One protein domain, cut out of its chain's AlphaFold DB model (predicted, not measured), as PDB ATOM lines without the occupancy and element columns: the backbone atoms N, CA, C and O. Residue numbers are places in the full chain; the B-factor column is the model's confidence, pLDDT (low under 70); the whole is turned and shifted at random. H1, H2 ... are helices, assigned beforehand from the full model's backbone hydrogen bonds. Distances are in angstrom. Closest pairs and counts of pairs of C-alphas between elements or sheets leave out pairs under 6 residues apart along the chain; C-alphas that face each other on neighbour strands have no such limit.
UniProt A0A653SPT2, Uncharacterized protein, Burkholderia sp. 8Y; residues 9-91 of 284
ATOM      1  N   GLU A   9      11.158  58.646 -33.900       93.69
ATOM      2  CA  GLU A   9      11.179  58.216 -32.500       93.69
ATOM      3  C   GLU A   9      11.226  56.683 -32.343       93.69
ATOM      4  O   GLU A   9      12.033  56.153 -31.579       93.69
ATOM      5  N   GLU A  10      10.461  55.936 -33.150       93.50
ATOM      6  CA  GLU A  10      10.478  54.467 -33.116       93.50
ATOM      7  C   GLU A  10      11.835  53.901 -33.570       93.50
ATOM      8  O   GLU A  10      12.294  52.867 -33.074       93.50
ATOM      9  N   ARG A  11      12.517  54.576 -34.505       89.00
ATOM     10  CA  ARG A  11      13.850  54.152 -34.961       89.00
ATOM     11  C   ARG A  11      14.895  54.363 -33.878       89.00
ATOM     12  O   ARG A  11      15.718  53.475 -33.665       89.00
ATOM     13  N   GLU A  12      14.851  55.500 -33.190       94.50
ATOM     14  CA  GLU A  12      15.751  55.779 -32.071       94.50
ATOM     15  C   GLU A  12      15.551  54.784 -30.931       94.50
ATOM     16  O   GLU A  12      16.527  54.275 -30.374       94.50
ATOM     17  N   GLN A  13      14.297  54.451 -30.616       95.50
ATOM     18  CA  GLN A  13      13.995  53.465 -29.589       95.50
ATOM     19  C   GLN A  13      14.548  52.081 -29.952       95.50
ATOM     20  O   GLN A  13      15.270  51.487 -29.149       95.50
ATOM     21  N   LYS A  14      14.307  51.597 -31.176       91.12
ATOM     22  CA  LYS A  14      14.852  50.307 -31.637       91.12
ATOM     23  C   LYS A  14      16.377  50.277 -31.608       91.12
ATOM     24  O   LYS A  14      16.962  49.265 -31.234       91.12
ATOM     25  N   GLN A  15      17.036  51.384 -31.952       91.81
ATOM     26  CA  GLN A  15      18.491  51.480 -31.846       91.81
ATOM     27  C   GLN A  15      18.969  51.442 -30.391       91.81
ATOM     28  O   GLN A  15      19.943  50.755 -30.090       91.81
ATOM     29  N   LYS A  16      18.292  52.145 -29.472       96.19
ATOM     30  CA  LYS A  16      18.611  52.105 -28.034       96.19
ATOM     31  C   LYS A  16      18.454  50.692 -27.471       96.19
ATOM     32  O   LYS A  16      19.329  50.230 -26.740       96.19
ATOM     33  N   GLU A  17      17.383  49.992 -27.830       95.06
ATOM     34  CA  GLU A  17      17.151  48.598 -27.433       95.06
ATOM     35  C   GLU A  17      18.215  47.659 -28.008       95.06
ATOM     36  O   GLU A  17      18.806  46.872 -27.267       95.06
ATOM     37  N   GLN A  18      18.545  47.800 -29.294       91.12
ATOM     38  CA  GLN A  18      19.594  47.010 -29.933       91.12
ATOM     39  C   GLN A  18      20.964  47.236 -29.280       91.12
ATOM     40  O   GLN A  18      21.692  46.276 -29.036       91.12
ATOM     41  N   LYS A  19      21.315  48.486 -28.950       93.31
ATOM     42  CA  LYS A  19      22.566  48.812 -28.245       93.31
ATOM     43  C   LYS A  19      22.620  48.154 -26.866       93.31
ATOM     44  O   LYS A  19      23.631  47.544 -26.528       93.31
ATOM     45  N   LYS A  20      21.524  48.218 -26.098       95.38
ATOM     46  CA  LYS A  20      21.414  47.534 -24.798       95.38
ATOM     47  C   LYS A  20      21.593  46.024 -24.944       95.38
ATOM     48  O   LYS A  20      22.312  45.424 -24.151       95.38
ATOM     49  N   GLN A  21      20.985  45.425 -25.966       93.62
ATOM     50  CA  GLN A  21      21.108  43.992 -26.222       93.62
ATOM     51  C   GLN A  21      22.542  43.595 -26.584       93.62
ATOM     52  O   GLN A  21      23.056  42.628 -26.032       93.62
ATOM     53  N   ILE A  22      23.200  44.349 -27.469       92.06
ATOM     54  CA  ILE A  22      24.595  44.096 -27.846       92.06
ATOM     55  C   ILE A  22      25.502  44.167 -26.618       92.06
ATOM     56  O   ILE A  22      26.338  43.289 -26.427       92.06
ATOM     57  N   GLU A  23      25.335  45.179 -25.770       95.25
ATOM     58  CA  GLU A  23      26.160  45.317 -24.570       95.25
ATOM     59  C   GLU A  23      25.947  44.152 -23.598       95.25
ATOM     60  O   GLU A  23      26.903  43.575 -23.078       95.25
ATOM     61  N   GLN A  24      24.698  43.725 -23.424       95.75
ATOM     62  CA  GLN A  24      24.392  42.565 -22.600       95.75
ATOM     63  C   GLN A  24      24.989  41.272 -23.177       95.75
ATOM     64  O   GLN A  24      25.549  40.460 -22.444       95.75
ATOM     65  N   ASP A  25      24.928  41.089 -24.498       94.50
ATOM     66  CA  ASP A  25      25.529  39.943 -25.182       94.50
ATOM     67  C   ASP A  25      27.060  39.937 -25.062       94.50
ATOM     68  O   ASP A  25      27.656  38.865 -24.958       94.50
ATOM     69  N   ARG A  26      27.709  41.107 -25.018       94.75
ATOM     70  CA  ARG A  26      29.156  41.214 -24.755       94.75
ATOM     71  C   ARG A  26      29.509  40.720 -23.358       94.75
ATOM     72  O   ARG A  26      30.451  39.937 -23.220       94.75
ATOM     73  N   GLN A  27      28.745  41.128 -22.347       95.88
ATOM     74  CA  GLN A  27      28.945  40.689 -20.961       95.88
ATOM     75  C   GLN A  27      28.712  39.182 -20.807       95.88
ATOM     76  O   GLN A  27      29.534  38.473 -20.219       95.88
ATOM     77  N   ASP A  28      27.627  38.672 -21.390       94.12
ATOM     78  CA  ASP A  28      27.305  37.249 -21.344       94.12
ATOM     79  C   ASP A  28      28.342  36.413 -22.099       94.12
ATOM     80  O   ASP A  28      28.749  35.355 -21.616       94.12
ATOM     81  N   PHE A  29      28.832  36.895 -23.243       94.25
ATOM     82  CA  PHE A  29      29.912  36.240 -23.973       94.25
ATOM     83  C   PHE A  29      31.185  36.148 -23.123       94.25
ATOM     84  O   PHE A  29      31.757  35.064 -23.007       94.25
ATOM     85  N   ASP A  30      31.616  37.238 -22.479       93.44
ATOM     86  CA  ASP A  30      32.816  37.221 -21.632       93.44
ATOM     87  C   ASP A  30      32.668  36.259 -20.440       93.44
ATOM     88  O   ASP A  30      33.604  35.535 -20.092       93.44
ATOM     89  N   ARG A  31      31.474  36.161 -19.849       93.38
ATOM     90  CA  ARG A  31      31.221  35.242 -18.733       93.38
ATOM     91  C   ARG A  31      31.157  33.779 -19.175       93.38
ATOM     92  O   ARG A  31      31.782  32.919 -18.547       93.38
ATOM     93  N   LEU A  32      30.390  33.495 -20.226       92.12
ATOM     94  CA  LEU A  32      29.972  32.140 -20.593       92.12
ATOM     95  C   LEU A  32      30.896  31.473 -21.610       92.12
ATOM     96  O   LEU A  32      31.028  30.253 -21.587       92.12
ATOM     97  N   PHE A  33      31.537  32.219 -22.508       92.62
ATOM     98  CA  PHE A  33      32.297  31.615 -23.600       92.62
ATOM     99  C   PHE A  33      33.610  31.005 -23.096       92.62
ATOM    100  O   PHE A  33      34.508  31.726 -22.647       92.62
ATOM    101  N   ARG A  34      33.729  29.675 -23.175       94.25
ATOM    102  CA  ARG A  34      34.940  28.915 -22.847       94.25
ATOM    103  C   ARG A  34      35.121  27.800 -23.869       94.25
ATOM    104  O   ARG A  34      34.193  27.037 -24.125       94.25
ATOM    105  N   VAL A  35      36.317  27.718 -24.443       92.44
ATOM    106  CA  VAL A  35      36.710  26.644 -25.359       92.44
ATOM    107  C   VAL A  35      37.621  25.686 -24.599       92.44
ATOM    108  O   VAL A  35      38.784  26.002 -24.349       92.44
ATOM    109  N   ASP A  36      37.088  24.526 -24.220       92.88
ATOM    110  CA  ASP A  36      37.848  23.478 -23.531       92.88
ATOM    111  C   ASP A  36      38.480  22.520 -24.549       92.88
ATOM    112  O   ASP A  36      37.997  21.423 -24.818       92.88
ATOM    113  N   ILE A  37      39.545  22.990 -25.199       91.81
ATOM    114  CA  ILE A  37      40.366  22.169 -26.090       91.81
ATOM    115  C   ILE A  37      41.766  22.108 -25.497       91.81
ATOM    116  O   ILE A  37      42.515  23.088 -25.516       91.81
ATOM    117  N   HIS A  38      42.138  20.937 -24.990       93.44
ATOM    118  CA  HIS A  38      43.476  20.719 -24.463       93.44
ATOM    119  C   HIS A  38      44.539  20.860 -25.554       93.44
ATOM    120  O   HIS A  38      44.382  20.370 -26.675       93.44
ATOM    121  N   ARG A  39      45.691  21.423 -25.178       93.62
ATOM    122  CA  ARG A  39      46.862  21.602 -26.052       93.62
ATOM    123  C   ARG A  39      47.256  20.334 -26.817       93.62
ATOM    124  O   ARG A  39      47.601  20.404 -27.990       93.62
ATOM    125  N   ARG A  40      47.168  19.163 -26.173       94.56
ATOM    126  CA  ARG A  40      47.507  17.867 -26.793       94.56
ATOM    127  C   ARG A  40      46.540  17.469 -27.916       94.56
ATOM    128  O   ARG A  40      46.954  16.794 -28.849       94.56
ATOM    129  N   GLY A  41      45.274  17.878 -27.824       90.12
ATOM    130  CA  GLY A  41      44.235  17.594 -28.820       90.12
ATOM    131  C   GLY A  41      44.053  18.698 -29.864       90.12
ATOM    132  O   GLY A  41      43.487  18.439 -30.921       90.12
ATOM    133  N   ALA A  42      44.559  19.907 -29.602       92.75
ATOM    134  CA  ALA A  42      44.385  21.074 -30.466       92.75
ATOM    135  C   ALA A  42      44.828  20.821 -31.917       92.75
ATOM    136  O   ALA A  42      44.102  21.152 -32.848       92.75
ATOM    137  N   GLY A  43      45.970  20.151 -32.120       90.69
ATOM    138  CA  GLY A  43      46.481  19.851 -33.464       90.69
ATOM    139  C   GLY A  43      45.621  18.875 -34.277       90.69
ATOM    140  O   GLY A  43      45.646  18.926 -35.503       90.69
ATOM    141  N   ALA A  44      44.851  18.008 -33.612       93.69
ATOM    142  CA  ALA A  44      43.969  17.035 -34.261       93.69
ATOM    143  C   ALA A  44      42.503  17.503 -34.332       93.69
ATOM    144  O   ALA A  44      41.706  16.911 -35.057       93.69
ATOM    145  N   SER A  45      42.138  18.550 -33.587       94.75
ATOM    146  CA  SER A  45      40.774  19.072 -33.543       94.75
ATOM    147  C   SER A  45      40.481  19.944 -34.765       94.75
ATOM    148  O   SER A  45      41.114  20.980 -34.987       94.75
ATOM    149  N   SER A  46      39.483  19.544 -35.557       92.94
ATOM    150  CA  SER A  46      38.978  20.361 -36.664       92.94
ATOM    151  C   SER A  46      38.396  21.683 -36.168       92.94
ATOM    152  O   SER A  46      38.643  22.715 -36.782       92.94
ATOM    153  N   GLU A  47      37.705  21.665 -35.028       90.50
ATOM    154  CA  GLU A  47      37.104  22.855 -34.415       90.50
ATOM    155  C   GLU A  47      38.177  23.877 -34.032       90.50
ATOM    156  O   GLU A  47      38.070  25.059 -34.348       90.50
ATOM    157  N   PHE A  48      39.270  23.413 -33.414       94.81
ATOM    158  CA  PHE A  48      40.409  24.273 -33.094       94.81
ATOM    159  C   PHE A  48      40.970  24.949 -34.349       94.81
ATOM    160  O   PHE A  48      41.248  26.149 -34.347       94.81
ATOM    161  N   ARG A  49      41.116  24.182 -35.436       94.00
ATOM    162  CA  ARG A  49      41.630  24.690 -36.711       94.00
ATOM    163  C   ARG A  49      40.717  25.760 -37.307       94.00
ATOM    164  O   ARG A  49      41.231  26.776 -37.763       94.00
ATOM    165  N   GLU A  50      39.402  25.563 -37.266       94.19
ATOM    166  CA  GLU A  50      38.418  26.543 -37.747       94.19
ATOM    167  C   GLU A  50      38.486  27.853 -36.952       94.19
ATOM    168  O   GLU A  50      38.543  28.934 -37.542       94.19
ATOM    169  N   TYR A  51      38.574  27.777 -35.620       93.62
ATOM    170  CA  TYR A  51      38.751  28.967 -34.784       93.62
ATOM    171  C   TYR A  51      40.065  29.691 -35.074       93.62
ATOM    172  O   TYR A  51      40.075  30.913 -35.236       93.62
ATOM    173  N   ALA A  52      41.175  28.957 -35.159       93.00
ATOM    174  CA  ALA A  52      42.476  29.541 -35.459       93.00
ATOM    175  C   ALA A  52      42.482  30.219 -36.840       93.00
ATOM    176  O   ALA A  52      43.013  31.319 -36.995       93.00
ATOM    177  N   GLU A  53      41.862  29.597 -37.843       92.94
ATOM    178  CA  GLU A  53      41.718  30.162 -39.182       92.94
ATOM    179  C   GLU A  53      40.857  31.431 -39.180       92.94
ATOM    180  O   GLU A  53      41.249  32.436 -39.776       92.94
ATOM    181  N   PHE A  54      39.728  31.422 -38.465       92.25
ATOM    182  CA  PHE A  54      38.880  32.600 -38.291       92.25
ATOM    183  C   PHE A  54      39.649  33.765 -37.657       92.25
ATOM    184  O   PHE A  54      39.624  34.876 -38.190       92.25
ATOM    185  N   ILE A  55      40.368  33.512 -36.558       93.00
ATOM    186  CA  ILE A  55      41.165  34.524 -35.851       93.00
ATOM    187  C   ILE A  55      42.203  35.139 -36.796       93.00
ATOM    188  O   ILE A  55      42.259  36.362 -36.933       93.00
ATOM    189  N   ASN A  56      42.958  34.303 -37.511       91.44
ATOM    190  CA  ASN A  56      43.998  34.769 -38.427       91.44
ATOM    191  C   ASN A  56      43.418  35.592 -39.587       91.44
ATOM    192  O   ASN A  56      43.964  36.634 -39.944       91.44
ATOM    193  N   LYS A  57      42.292  35.157 -40.166       91.00
ATOM    194  CA  LYS A  57      41.679  35.834 -41.318       91.00
ATOM    195  C   LYS A  57      40.964  37.130 -40.947       91.00
ATOM    196  O   LYS A  57      41.028  38.097 -41.704       91.00
ATOM    197  N   ARG A  58      40.219  37.140 -39.838       90.81
ATOM    198  CA  ARG A  58      39.265  38.217 -39.521       90.81
ATOM    199  C   ARG A  58      39.809  39.225 -38.526       90.81
ATOM    200  O   ARG A  58      39.564  40.414 -38.693       90.81
ATOM    201  N   LEU A  59      40.549  38.778 -37.515       88.44
ATOM    202  CA  LEU A  59      41.015  39.663 -36.446       88.44
ATOM    203  C   LEU A  59      42.377  40.302 -36.747       88.44
ATOM    204  O   LEU A  59      42.813  41.153 -35.972       88.44
ATOM    205  N   ARG A  60      43.019  39.915 -37.866       86.06
ATOM    206  CA  ARG A  60      44.353  40.379 -38.298       86.06
ATOM    207  C   ARG A  60      45.353  40.393 -37.140       86.06
ATOM    208  O   ARG A  60      46.142  41.320 -36.986       86.06
ATOM    209  N   VAL A  61      45.255  39.380 -36.286       78.88
ATOM    210  CA  VAL A  61      46.129  39.221 -35.132       78.88
ATOM    211  C   VAL A  61      47.532  38.969 -35.672       78.88
ATOM    212  O   VAL A  61      47.710  38.136 -36.563       78.88
ATOM    213  N   SER A  62      48.512  39.740 -35.198       77.31
ATOM    214  CA  SER A  62      49.910  39.578 -35.592       77.31
ATOM    215  C   SER A  62      50.318  38.117 -35.402       77.31
ATOM    216  O   SER A  62      49.940  37.500 -34.409       77.31
ATOM    217  N   ASN A  63      51.097  37.560 -36.336       66.94
ATOM    218  CA  ASN A  63      51.471  36.134 -36.365       66.94
ATOM    219  C   ASN A  63      52.043  35.577 -35.039       66.94
ATOM    220  O   ASN A  63      52.084  34.360 -34.864       66.94
ATOM    221  N   TRP A  64      52.479  36.448 -34.125       57.50
ATOM    222  CA  TRP A  64      53.000  36.120 -32.797       57.50
ATOM    223  C   TRP A  64      51.935  35.658 -31.791       57.50
ATOM    224  O   TRP A  64      52.253  34.867 -30.910       57.50
ATOM    225  N   ASP A  65      50.671  36.040 -31.971       80.12
ATOM    226  CA  ASP A  65      49.566  35.698 -31.064       80.12
ATOM    227  C   ASP A  65      48.715  34.539 -31.615       80.12
ATOM    228  O   ASP A  65      47.491  34.490 -31.467       80.12
ATOM    229  N   LYS A  66      49.347  33.580 -32.305       86.38
ATOM    230  CA  LYS A  66      48.629  32.400 -32.793       86.38
ATOM    231  C   LYS A  66      48.208  31.540 -31.592       86.38
ATOM    232  O   LYS A  66      49.070  31.136 -30.810       86.38
ATOM    233  N   PRO A  67      46.914  31.200 -31.447       90.38
ATOM    234  CA  PRO A  67      46.470  30.390 -30.323       90.38
ATOM    235  C   PRO A  67      47.148  29.017 -30.352       90.38
ATOM    236  O   PRO A  67      47.224  28.374 -31.401       90.38
ATOM    237  N   ILE A  68      47.633  28.573 -29.192       92.62
ATOM    238  CA  ILE A  68      48.295  27.271 -29.008       92.62
ATOM    239  C   ILE A  68      47.298  26.220 -28.486       92.62
ATOM    240  O   ILE A  68      47.446  25.028 -28.752       92.62
ATOM    241  N   ASP A  69      46.276  26.655 -27.752       94.56
ATOM    242  CA  ASP A  69      45.275  25.816 -27.098       94.56
ATOM    243  C   ASP A  69      43.902  26.516 -27.015       94.56
ATOM    244  O   ASP A  69      43.725  27.654 -27.468       94.56
ATOM    245  N   GLY A  70      42.899  25.821 -26.465       92.62
ATOM    246  CA  GLY A  70      41.551  26.371 -26.294       92.62
ATOM    247  C   GLY A  70      41.507  27.615 -25.398       92.62
ATOM    248  O   GLY A  70      40.710  28.528 -25.640       92.62
ATOM    249  N   HIS A  71      42.415  27.717 -24.421       95.50
ATOM    250  CA  HIS A  71      42.555  28.914 -23.591       95.50
ATOM    251  C   HIS A  71      43.045  30.117 -24.399       95.50
ATOM    252  O   HIS A  71      42.466  31.196 -24.270       95.50
ATOM    253  N   GLY A  72      44.023  29.929 -25.287       94.50
ATOM    254  CA  GLY A  72      44.488  30.955 -26.217       94.50
ATOM    255  C   GLY A  72      43.369  31.466 -27.126       94.50
ATOM    256  O   GLY A  72      43.168  32.674 -27.227       94.50
ATOM    257  N   ILE A  73      42.569  30.563 -27.714       94.50
ATOM    258  CA  ILE A  73      41.387  30.949 -28.513       94.50
ATOM    259  C   ILE A  73      40.421  31.789 -27.672       94.50
ATOM    260  O   ILE A  73      39.983  32.860 -28.099       94.50
ATOM    261  N   THR A  74      40.094  31.311 -26.468       95.06
ATOM    262  CA  THR A  74      39.155  31.983 -25.563       95.06
ATOM    263  C   THR A  74      39.646  33.387 -25.203       95.06
ATOM    264  O   THR A  74      38.869  34.339 -25.263       95.06
ATOM    265  N   GLY A  75      40.930  33.532 -24.871       95.06
ATOM    266  CA  GLY A  75      41.544  34.814 -24.531       95.06
ATOM    267  C   GLY A  75      41.489  35.811 -25.686       95.06
ATOM    268  O   GLY A  75      41.008  36.930 -25.501       95.06
ATOM    269  N   ILE A  76      41.894  35.391 -26.889       94.81
ATOM    270  CA  ILE A  76      41.914  36.253 -28.080       94.81
ATOM    271  C   ILE A  76      40.503  36.726 -28.443       94.81
ATOM    272  O   ILE A  76      40.296  37.914 -28.691       94.81
ATOM    273  N   LEU A  77      39.514  35.825 -28.449       94.62
ATOM    274  CA  LEU A  77      38.139  36.191 -28.790       94.62
ATOM    275  C   LEU A  77      37.519  37.125 -27.744       94.62
ATOM    276  O   LEU A  77      36.895  38.115 -28.117       94.62
ATOM    277  N   ARG A  78      37.736  36.877 -26.446       95.44
ATOM    278  CA  ARG A  78      37.284  37.792 -25.381       95.44
ATOM    279  C   ARG A  78      37.928  39.167 -25.511       95.44
ATOM    280  O   ARG A  78      37.234  40.176 -25.434       95.44
ATOM    281  N   HIS A  79      39.233  39.217 -25.769       94.88
ATOM    282  CA  HIS A  79      39.944  40.468 -26.004       94.88
ATOM    283  C   HIS A  79      39.360  41.222 -27.210       94.88
ATOM    284  O   HIS A  79      39.027  42.401 -27.107       94.88
ATOM    285  N   ALA A  80      39.123  40.536 -28.331       94.50
ATOM    286  CA  ALA A  80      38.504  41.137 -29.511       94.50
ATOM    287  C   ALA A  80      37.098  41.700 -29.231       94.50
ATOM    288  O   ALA A  80      36.770  42.782 -29.724       94.50
ATOM    289  N   VAL A  81      36.289  41.013 -28.415       95.25
ATOM    290  CA  VAL A  81      34.964  41.493 -27.991       95.25
ATOM    291  C   VAL A  81      35.068  42.740 -27.117       95.25
ATOM    292  O   VAL A  81      34.363  43.723 -27.368       95.25
ATOM    293  N   ARG A  82      35.974  42.740 -26.131       94.25
ATOM    294  CA  ARG A  82      36.209  43.893 -25.244       94.25
ATOM    295  C   ARG A  82      36.631  45.132 -26.033       94.25
ATOM    296  O   ARG A  82      36.082  46.203 -25.812       94.25
ATOM    297  N   HIS A  83      37.504  44.969 -27.026       93.62
ATOM    298  CA  HIS A  83      37.961  46.065 -27.891       93.62
ATOM    299  C   HIS A  83      37.008  46.417 -29.044       93.62
ATOM    300  O   HIS A  83      37.370  47.209 -29.908       93.62
ATOM    301  N   GLY A  84      35.813  45.818 -29.107       93.12
ATOM    302  CA  GLY A  84      34.817  46.137 -30.141       93.12
ATOM    303  C   GLY A  84      35.197  45.691 -31.553       93.12
ATOM    304  O   GLY A  84      34.535  46.065 -32.516       93.12
ATOM    305  N   ARG A  85      36.233  44.855 -31.694       93.62
ATOM    306  CA  ARG A  85      36.621  44.248 -32.979       93.62
ATOM    307  C   ARG A  85      35.691  43.104 -33.374       93.62
ATOM    308  O   ARG A  85      35.589  42.769 -34.550       93.62
ATOM    309  N   LEU A  86      35.035  42.496 -32.387       94.19
ATOM    310  CA  LEU A  86      34.038  41.450 -32.560       94.19
ATOM    311  C   LEU A  86      32.768  41.836 -31.793       94.19
ATOM    312  O   LEU A  86      32.837  42.179 -30.615       94.19
ATOM    313  N   VAL A  87      31.609  41.735 -32.444       94.19
ATOM    314  CA  VAL A  87      30.302  41.905 -31.797       94.19
ATOM    315  C   VAL A  87      29.666  40.523 -31.644       94.19
ATOM    316  O   VAL A  87      29.260  39.936 -32.650       94.19
ATOM    317  N   PRO A  88      29.612  39.957 -30.425       92.81
ATOM    318  CA  PRO A  88      28.926  38.697 -30.208       92.81
ATOM    319  C   PRO A  88      27.420  38.924 -30.337       92.81
ATOM    320  O   PRO A  88      26.884  39.906 -29.830       92.81
ATOM    321  N   VAL A  89      26.741  38.003 -31.016       91.44
ATOM    322  CA  VAL A  89      25.280  37.991 -31.115       91.44
ATOM    323  C   VAL A  89      24.800  36.702 -30.476       91.44
ATOM    324  O   VAL A  89      25.021  35.616 -31.021       91.44
ATOM    325  N   ILE A  90      24.161  36.815 -29.314       88.38
ATOM    326  CA  ILE A  90      23.587  35.673 -28.614       88.38
ATOM    327  C   ILE A  90      22.101  35.663 -28.933       88.38
ATOM    328  O   ILE A  90      21.325  36.511 -28.497       88.38
ATOM    329  N   ALA A  91      21.680  34.668 -29.707       85.50
ATOM    330  CA  ALA A  91      20.271  34.466 -29.996       85.50
ATOM    331  C   ALA A  91      19.551  33.931 -28.741       85.50
ATOM    332  O   ALA A  91      19.333  32.732 -28.588       85.50
TER     333      ALA A  91
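AT A GLANCE: This is residues 9 to 91 of the 284 residues of an uncharacterized protein of Burkholderia sp. 8Y (UniProt A0A653SPT2). What shape? Residues 9 to 20 of H1 stick out from a body where H1 and H3 pack on H4. What is printed? The loose, all-helix part has 83 residues, helices H1 to H4, no named strand, a 15.3 A radius of gyration of the C-alphas and spans of 54 by 24 by 18 A.

IN THESE COORDINATES: Where is H1? H1, residues 9 to 32, begins at C-alpha (11.179, 58.216, -32.500) and is 34.3 A long. What follows? H2 is residues 39 to 42, H3 46 to 58 and H4 70 to 82, ending at C-alpha (36.209, 43.893, -25.244).

HOW THE PARTS SIT: What touches H4? H1 does, opposite ways, with residues 26 to 30 alone, C-alphas 30 and 78 closest at 5.9 A. H3 does, the same way, C-alphas 51 and 73 closest at 7.1 A. And backbones? In H1, H3 and H4 every O i to N i+4 pair is within hydrogen-bond range.

THE WHOLE: Any cut? The printed part has none. Where is confidence low? Residues 63 to 64 are under pLDDT 70.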